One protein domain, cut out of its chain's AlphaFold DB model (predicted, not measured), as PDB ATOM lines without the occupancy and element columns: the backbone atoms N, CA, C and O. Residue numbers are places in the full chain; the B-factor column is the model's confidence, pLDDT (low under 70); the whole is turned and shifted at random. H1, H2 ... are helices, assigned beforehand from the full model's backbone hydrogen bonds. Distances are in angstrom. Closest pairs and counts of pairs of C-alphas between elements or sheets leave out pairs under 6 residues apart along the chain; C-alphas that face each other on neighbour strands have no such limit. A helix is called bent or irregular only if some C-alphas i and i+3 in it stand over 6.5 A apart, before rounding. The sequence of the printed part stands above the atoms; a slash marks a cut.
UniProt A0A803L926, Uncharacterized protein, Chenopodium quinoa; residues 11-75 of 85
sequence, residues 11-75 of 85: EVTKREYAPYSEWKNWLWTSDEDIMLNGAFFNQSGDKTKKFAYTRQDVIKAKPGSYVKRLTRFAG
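This is residues 11 to 75 of the 85 residues of an uncharacterized protein of Chenopodium quinoa (UniProt A0A803L926). The model has little regular structure: a loose, open run of loops with two short helices, H1 and H2, far apart at opposite ends of its longest axis. A long winding link joins them, and its residues 50 to 60 stick out as a free loop. The printed part has 65 residues, and its class is all helix, with 11 residues in H1 then H2 and no named strand. It is loose, with a radius of gyration of the C-alphas of 15.0 A, and spans 40 by 36 by 22 A.

H2, residues 64 to 70, is irregular: C-alphas 65 and 68 are 7.4 A apart, against about 5 A in a regular helix. In it 1 of 3 O i to N i+4 pairs and 3 of 4 O i to N i+3 pairs are within hydrogen-bond range. H1, residues 20 to 23, is too short for an O i to N i+4 pair. H1 and H2 are apart.

H2 measures 9.8 A from C-alpha 64 at (184.380, 178.175, 86.535) to C-alpha 70. H1 measures 5.3 A from C-alpha 20 at (187.332, 204.806, 94.583) to C-alpha 23.

The C-alphas farthest apart, of Ser 21 and Phe 73, are 41.3 A apart. The link from H1 to H2 is long, with 40 residues. The printed part has no cut, and no printed residue is under 70 in pLDDT.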
ATOM      1  N   GLU A  11     192.784 189.340  96.632       95.25
ATOM      2  CA  GLU A  11     191.907 190.058  95.711       95.25
ATOM      3  C   GLU A  11     192.369 189.805  94.271       95.25
ATOM      4  O   GLU A  11     193.494 190.132  93.903       95.25
ATOM      5  N   VAL A  12     191.494 189.222  93.450       95.50
ATOM      6  CA  VAL A  12     191.763 188.947  92.025       95.50
ATOM      7  C   VAL A  12     191.889 190.245  91.221       95.50
ATOM      8  O   VAL A  12     192.590 190.311  90.214       95.50
ATOM      9  N   THR A  13     191.193 191.291  91.661       95.44
ATOM     10  CA  THR A  13     191.125 192.587  90.992       95.44
ATOM     11  C   THR A  13     192.174 193.560  91.510       95.44
ATOM     12  O   THR A  13     192.357 193.702  92.715       95.44
ATOM     13  N   LYS A  14     192.782 194.330  90.603       94.44
ATOM     14  CA  LYS A  14     193.653 195.463  90.938       94.44
ATOM     15  C   LYS A  14     193.212 196.699  90.159       94.44
ATOM     16  O   LYS A  14     193.168 196.659  88.933       94.44
ATOM     17  N   ARG A  15     192.881 197.791  90.856       94.50
ATOM     18  CA  ARG A  15     192.619 199.099  90.231       94.50
ATOM     19  C   ARG A  15     193.860 199.963  90.356       94.50
ATOM     20  O   ARG A  15     194.187 200.410  91.450       94.50
ATOM     21  N   GLU A  16     194.555 200.154  89.246       94.56
ATOM     22  CA  GLU A  16     195.793 200.927  89.215       94.56
ATOM     23  C   GLU A  16     195.496 202.415  89.081       94.56
ATOM     24  O   GLU A  16     194.719 202.813  88.217       94.56
ATOM     25  N   TYR A  17     196.131 203.226  89.930       93.44
ATOM     26  CA  TYR A  17     196.120 204.694  89.856       93.44
ATOM     27  C   TYR A  17     194.730 205.355  89.789       93.44
ATOM     28  O   TYR A  17     194.620 206.500  89.363       93.44
ATOM     29  N   ALA A  18     193.679 204.668  90.245       95.25
ATOM     30  CA  ALA A  18     192.307 205.160  90.201       95.25
ATOM     31  C   ALA A  18     191.722 205.269  91.621       95.25
ATOM     32  O   ALA A  18     191.703 204.274  92.358       95.25
ATOM     33  N   PRO A  19     191.210 206.441  92.040       96.44
ATOM     34  CA  PRO A  19     190.510 206.575  93.311       96.44
ATOM     35  C   PRO A  19     189.154 205.854  93.279       96.44
ATOM     36  O   PRO A  19     188.532 205.697  92.227       96.44
ATOM     37  N   TYR A  20     188.641 205.470  94.454       94.62
ATOM     38  CA  TYR A  20     187.332 204.806  94.583       94.62
ATOM     39  C   TYR A  20     186.194 205.570  93.898       94.62
ATOM     40  O   TYR A  20     185.323 204.962  93.282       94.62
ATOM     41  N   SER A  21     186.209 206.903  93.969       96.44
ATOM     42  CA  SER A  21     185.208 207.771  93.336       96.44
ATOM     43  C   SER A  21     185.070 207.549  91.831       96.44
ATOM     44  O   SER A  21     183.989 207.773  91.290       96.44
ATOM     45  N   GLU A  22     186.144 207.107  91.184       96.12
ATOM     46  CA  GLU A  22     186.193 206.805  89.763       96.12
ATOM     47  C   GLU A  22     185.824 205.343  89.507       96.12
ATOM     48  O   GLU A  22     184.797 205.060  88.880       96.12
ATOM     49  N   TRP A  23     186.607 204.401  90.046       96.94
ATOM     50  CA  TRP A  23     186.470 202.997  89.659       96.94
ATOM     51  C   TRP A  23     185.194 202.338  90.173       96.94
ATOM     52  O   TRP A  23     184.762 201.339  89.598       96.94
ATOM     53  N   LYS A  24     184.530 202.895  91.196       95.50
ATOM     54  CA  LYS A  24     183.236 202.376  91.678       95.50
ATOM     55  C   LYS A  24     182.174 202.293  90.575       95.50
ATOM     56  O   LYS A  24     181.251 201.488  90.685       95.50
ATOM     57  N   ASN A  25     182.309 203.111  89.528       95.69
ATOM     58  CA  ASN A  25     181.386 203.159  88.396       95.69
ATOM     59  C   ASN A  25     181.821 202.257  87.228       95.69
ATOM     60  O   ASN A  25     181.060 202.084  86.274       95.69
ATOM     61  N   TRP A  26     183.026 201.682  87.267       96.12
ATOM     62  CA  TRP A  26     183.481 200.739  86.249       96.12
ATOM     63  C   TRP A  26     182.742 199.419  86.417       96.12
ATOM     64  O   TRP A  26     182.702 198.865  87.517       96.12
ATOM     65  N   LEU A  27     182.172 198.909  85.325       96.44
ATOM     66  CA  LEU A  27     181.456 197.640  85.336       96.44
ATOM     67  C   LEU A  27     182.453 196.478  85.365       96.44
ATOM     68  O   LEU A  27     182.882 195.992  84.321       96.44
ATOM     69  N   TRP A  28     182.842 196.078  86.573       96.62
ATOM     70  CA  TRP A  28     183.708 194.933  86.842       96.62
ATOM     71  C   TRP A  28     182.898 193.921  87.644       96.62
ATOM     72  O   TRP A  28     182.605 194.129  88.824       96.62
ATOM     73  N   THR A  29     182.520 192.831  86.992       96.00
ATOM     74  CA  THR A  29     181.657 191.791  87.557       96.00
ATOM     75  C   THR A  29     182.339 190.437  87.499       96.00
ATOM     76  O   THR A  29     183.149 190.186  86.612       96.00
ATOM     77  N   SER A  30     181.957 189.561  88.419       95.81
ATOM     78  CA  SER A  30     182.336 188.149  88.442       95.81
ATOM     79  C   SER A  30     181.051 187.335  88.549       95.81
ATOM     80  O   SER A  30     180.177 187.679  89.354       95.81
ATOM     81  N   ASP A  31     180.917 186.325  87.694       95.19
ATOM     82  CA  ASP A  31     179.714 185.503  87.555       95.19
ATOM     83  C   ASP A  31     180.108 184.039  87.331       95.19
ATOM     84  O   ASP A  31     180.960 183.743  86.500       95.19
ATOM     85  N   GLU A  32     179.526 183.135  88.120       96.88
ATOM     86  CA  GLU A  32     179.850 181.695  88.163       96.88
ATOM     87  C   GLU A  32     181.352 181.328  88.302       96.88
ATOM     88  O   GLU A  32     181.748 180.185  88.040       96.88
ATOM     89  N   ASP A  33     182.196 182.259  88.751       96.94
ATOM     90  CA  ASP A  33     183.619 182.018  88.989       96.94
ATOM     91  C   ASP A  33     183.859 181.186  90.256       96.94
ATOM     92  O   ASP A  33     183.165 181.312  91.267       96.94
ATOM     93  N   ILE A  34     184.906 180.356  90.227       96.69
ATOM     94  CA  ILE A  34     185.353 179.595  91.399       96.69
ATOM     95  C   ILE A  34     186.581 180.268  91.995       96.69
ATOM     96  O   ILE A  34     187.642 180.307  91.373       96.69
ATOM     97  N   MET A  35     186.449 180.713  93.242       95.56
ATOM     98  CA  MET A  35     187.543 181.278  94.021       95.56
ATOM     99  C   MET A  35     188.068 180.244  95.018       95.56
ATOM    100  O   MET A  35     187.311 179.699  95.821       95.56
ATOM    101  N   LEU A  36     189.368 179.958  94.971       94.50
ATOM    102  CA  LEU A  36     190.032 178.993  95.853       94.50
ATOM    103  C   LEU A  36     191.033 179.708  96.762       94.50
ATOM    104  O   LEU A  36     191.473 180.814  96.462       94.50
ATOM    105  N   ASN A  37     191.413 179.071  97.872       94.31
ATOM    106  CA  ASN A  37     192.440 179.572  98.799       94.31
ATOM    107  C   ASN A  37     192.171 180.994  99.329       94.31
ATOM    108  O   ASN A  37     193.097 181.772  99.540       94.31
ATOM    109  N   GLY A  38     190.896 181.334  99.540       92.50
ATOM    110  CA  GLY A  38     190.489 182.644 100.052       92.50
ATOM    111  C   GLY A  38     190.495 183.765  99.015       92.50
ATOM    112  O   GLY A  38     190.297 184.916  99.397       92.50
ATOM    113  N   ALA A  39     190.697 183.453  97.731       96.00
ATOM    114  CA  ALA A  39     190.567 184.439  96.671       96.00
ATOM    115  C   ALA A  39     189.158 185.062  96.655       96.00
ATOM    116  O   ALA A  39     188.169 184.419  97.017       96.00
ATOM    117  N   PHE A  40     189.056 186.314  96.225       95.56
ATOM    118  CA  PHE A  40     187.776 186.986  96.037       95.56
ATOM    119  C   PHE A  40     187.857 188.043  94.937       95.56
ATOM    120  O   PHE A  40     188.924 188.573  94.625       95.56
ATOM    121  N   PHE A  41     186.701 188.373  94.362       96.62
ATOM    122  CA  PHE A  41     186.562 189.425  93.363       96.62
ATOM    123  C   PHE A  41     185.773 190.589  93.958       96.62
ATOM    124  O   PHE A  41     184.619 190.438  94.363       96.62
ATOM    125  N   ASN A  42     186.384 191.765  93.995       95.69
ATOM    126  CA  ASN A  42     185.728 192.987  94.437       95.69
ATOM    127  C   ASN A  42     184.993 193.594  93.232       95.69
ATOM    128  O   ASN A  42     185.636 194.032  92.282       95.69
ATOM    129  N   GLN A  43     183.660 193.539  93.222       96.56
ATOM    130  CA  GLN A  43     182.828 193.947  92.079       96.56
ATOM    131  C   GLN A  43     182.432 195.430  92.149       96.56
ATOM    132  O   GLN A  43     182.329 195.999  93.234       96.56
ATOM    133  N   SER A  44     182.164 196.051  90.999       96.94
ATOM    134  CA  SER A  44     181.747 197.457  90.900       96.94
ATOM    135  C   SER A  44     180.858 197.726  89.684       96.94
ATOM    136  O   SER A  44     180.721 196.881  88.796       96.94
ATOM    137  N   GLY A  45     180.269 198.923  89.641       96.19
ATOM    138  CA  GLY A  45     179.420 199.378  88.547       96.19
ATOM    139  C   GLY A  45     177.994 198.822  88.573       96.19
ATOM    140  O   GLY A  45     177.612 198.002  89.409       96.19
ATOM    141  N   ASP A  46     177.190 199.320  87.637       94.69
ATOM    142  CA  ASP A  46     175.785 198.951  87.487       94.69
ATOM    143  C   ASP A  46     175.625 197.665  86.666       94.69
ATOM    144  O   ASP A  46     175.784 197.658  85.442       94.69
ATOM    145  N   LYS A  47     175.256 196.576  87.347       89.69
ATOM    146  CA  LYS A  47     175.042 195.252  86.744       89.69
ATOM    147  C   LYS A  47     173.813 195.179  85.831       89.69
ATOM    148  O   LYS A  47     173.643 194.184  85.134       89.69
ATOM    149  N   THR A  48     172.949 196.196  85.831       90.12
ATOM    150  CA  THR A  48     171.775 196.253  84.946       90.12
ATOM    151  C   THR A  48     172.111 196.780  83.552       90.12
ATOM    152  O   THR A  48     171.291 196.663  82.633       90.12
ATOM    153  N   LYS A  49     173.324 197.320  83.368       87.69
ATOM    154  CA  LYS A  49     173.801 197.829  82.085       87.69
ATOM    155  C   LYS A  49     173.773 196.725  81.030       87.69
ATOM    156  O   LYS A  49     174.388 195.671  81.180       87.69
ATOM    157  N   LYS A  50     173.070 196.994  79.932       83.88
ATOM    158  CA  LYS A  50     172.952 196.078  78.796       83.88
ATOM    159  C   LYS A  50     173.973 196.429  77.724       83.88
ATOM    160  O   LYS A  50     174.200 197.603  77.435       83.88
ATOM    161  N   PHE A  51     174.538 195.400  77.110       86.62
ATOM    162  CA  PHE A  51     175.381 195.526  75.931       86.62
ATOM    163  C   PHE A  51     174.585 195.127  74.689       86.62
ATOM    164  O   PHE A  51     173.771 194.205  74.738       86.62
ATOM    165  N   ALA A  52     174.812 195.822  73.577       92.06
ATOM    166  CA  ALA A  52     174.151 195.547  72.305       92.06
ATOM    167  C   ALA A  52     174.878 194.421  71.546       92.06
ATOM    168  O   ALA A  52     175.474 194.663  70.501       92.06
ATOM    169  N   TYR A  53     174.859 193.205  72.096       92.06
ATOM    170  CA  TYR A  53     175.382 192.012  71.428       92.06
ATOM    171  C   TYR A  53     174.251 191.217  70.777       92.06
ATOM    172  O   TYR A  53     173.191 191.012  71.374       92.06
ATOM    173  N   THR A  54     174.482 190.740  69.559       94.62
ATOM    174  CA  THR A  54     173.607 189.777  68.890       94.62
ATOM    175  C   THR A  54     173.974 188.351  69.296       94.62
ATOM    176  O   THR A  54     175.018 188.093  69.896       94.62
ATOM    177  N   ARG A  55     173.123 187.379  68.951       91.31
ATOM    178  CA  ARG A  55     173.406 185.960  69.216       91.31
ATOM    179  C   ARG A  55     174.651 185.468  68.466       91.31
ATOM    180  O   ARG A  55     175.283 184.521  68.916       91.31
ATOM    181  N   GLN A  56     174.973 186.083  67.334       95.38
ATOM    182  CA  GLN A  56     176.143 185.767  66.526       95.38
ATOM    183  C   GLN A  56     177.445 186.295  67.149       95.38
ATOM    184  O   GLN A  56     178.504 185.758  66.845       95.38
ATOM    185  N   ASP A  57     177.364 187.279  68.053       96.06
ATOM    186  CA  ASP A  57     178.531 187.881  68.713       96.06
ATOM    187  C   ASP A  57     178.949 187.139  69.992       96.06
ATOM    188  O   ASP A  57     180.012 187.410  70.549       96.06
ATOM    189  N   VAL A  58     178.106 186.230  70.503       93.81
ATOM    190  CA  VAL A  58     178.280 185.641  71.838       93.81
ATOM    191  C   VAL A  58     178.200 184.123  71.844       93.81
ATOM    192  O   VAL A  58     177.434 183.488  71.122       93.81
ATOM    193  N   ILE A  59     178.955 183.534  72.765       94.31
ATOM    194  CA  ILE A  59     178.889 182.117  73.113       94.31
ATOM    195  C   ILE A  59     178.399 182.023  74.557       94.31
ATOM    196  O   ILE A  59     178.771 182.832  75.405       94.31
ATOM    197  N   LYS A  60     177.560 181.026  74.857       92.75
ATOM    198  CA  LYS A  60     177.108 180.789  76.232       92.75
ATOM    199  C   LYS A  60     178.295 180.377  77.109       92.75
ATOM    200  O   LYS A  60     178.902 179.332  76.865       92.75
ATOM    201  N   ALA A  61     178.568 181.164  78.147       94.25
ATOM    202  CA  ALA A  61     179.596 180.859  79.133       94.25
ATOM    203  C   ALA A  61     179.303 179.541  79.879       94.25
ATOM    204  O   ALA A  61     178.155 179.101  80.008       94.25
ATOM    205  N   LYS A  62     180.371 178.891  80.346       97.00
ATOM    206  CA  LYS A  62     180.315 177.756  81.273       97.00
ATOM    207  C   LYS A  62     180.828 178.224  82.639       97.00
ATOM    208  O   LYS A  62     181.720 179.071  82.651       97.00
ATOM    209  N   PRO A  63     180.354 177.627  83.746       97.69
ATOM    210  CA  PRO A  63     180.823 177.982  85.081       97.69
ATOM    211  C   PRO A  63     182.317 177.689  85.249       97.69
ATOM    212  O   PRO A  63     182.870 176.811  84.573       97.69
ATOM    213  N   GLY A  64     182.953 178.331  86.232       97.25
ATOM    214  CA  GLY A  64     184.380 178.175  86.535       97.25
ATOM    215  C   GLY A  64     184.825 176.723  86.778       97.25
ATOM    216  O   GLY A  64     185.975 176.365  86.527       97.25
ATOM    217  N   SER A  65     183.905 175.830  87.163       97.25
ATOM    218  CA  SER A  65     184.172 174.387  87.310       97.25
ATOM    219  C   SER A  65     184.629 173.708  86.013       97.25
ATOM    220  O   SER A  65     185.304 172.678  86.062       97.25
ATOM    221  N   TYR A  66     184.306 174.278  84.850       97.94
ATOM    222  CA  TYR A  66     184.669 173.736  83.541       97.94
ATOM    223  C   TYR A  66     186.031 174.201  83.024       97.94
ATOM    224  O   TYR A  66     186.492 173.648  82.021       97.94
ATOM    225  N   VAL A  67     186.702 175.150  83.692       96.88
ATOM    226  CA  VAL A  67     187.959 175.757  83.213       96.88
ATOM    227  C   VAL A  67     188.980 174.694  82.817       96.88
ATOM    228  O   VAL A  67     189.446 174.705  81.683       96.88
ATOM    229  N   LYS A  68     189.226 173.690  83.674       97.12
ATOM    230  CA  LYS A  68     190.175 172.595  83.386       97.12
ATOM    231  C   LYS A  68     189.876 171.854  82.081       97.12
ATOM    232  O   LYS A  68     190.794 171.406  81.406       97.12
ATOM    233  N   ARG A  69     188.598 171.678  81.734       97.81
ATOM    234  CA  ARG A  69     188.194 170.993  80.499       97.81
ATOM    235  C   ARG A  69     188.312 171.914  79.291       97.81
ATOM    236  O   ARG A  69     188.722 171.444  78.236       97.81
ATOM    237  N   LEU A  70     187.943 173.183  79.443       97.00
ATOM    238  CA  LEU A  70     187.971 174.167  78.362       97.00
ATOM    239  C   LEU A  70     189.400 174.522  77.942       97.00
ATOM    240  O   LEU A  70     189.658 174.669  76.755       97.00
ATOM    241  N   THR A  71     190.337 174.596  78.890       97.12
ATOM    242  CA  THR A  71     191.725 175.008  78.625       97.12
ATOM    243  C   THR A  71     192.699 173.846  78.436       97.12
ATOM    244  O   THR A  71     193.888 174.077  78.245       97.12
ATOM    245  N   ARG A  72     192.228 172.589  78.440       97.31
ATOM    246  CA  ARG A  72     193.098 171.393  78.368       97.31
ATOM    247  C   ARG A  72     193.977 171.309  77.113       97.31
ATOM    248  O   ARG A  72     194.979 170.608  77.135       97.31
ATOM    249  N   PHE A  73     193.573 171.975  76.033       95.06
ATOM    250  CA  PHE A  73     194.305 172.046  74.763       95.06
ATOM    251  C   PHE A  73     194.688 173.491  74.409       95.06
ATOM    252  O   PHE A  73     194.875 173.810  73.241       95.06
ATOM    253  N   ALA A  74     194.733 174.388  75.399       96.06
ATOM    254  CA  ALA A  74     195.200 175.750  75.180       96.06
ATOM    255  C   ALA A  74     196.707 175.755  74.874       96.06
ATOM    256  O   ALA A  74     197.464 174.982  75.458       96.06
ATOM    257  N   GLY A  75     197.134 176.654  73.990       95.06
ATOM    258  CA  GLY A  75     198.516 176.753  73.524       95.06
ATOM    259  C   GLY A  75     198.629 176.518  72.022       95.06
ATOM    260  O   GLY A  75     197.624 176.448  71.314       95.06
TER     261      GLY A  75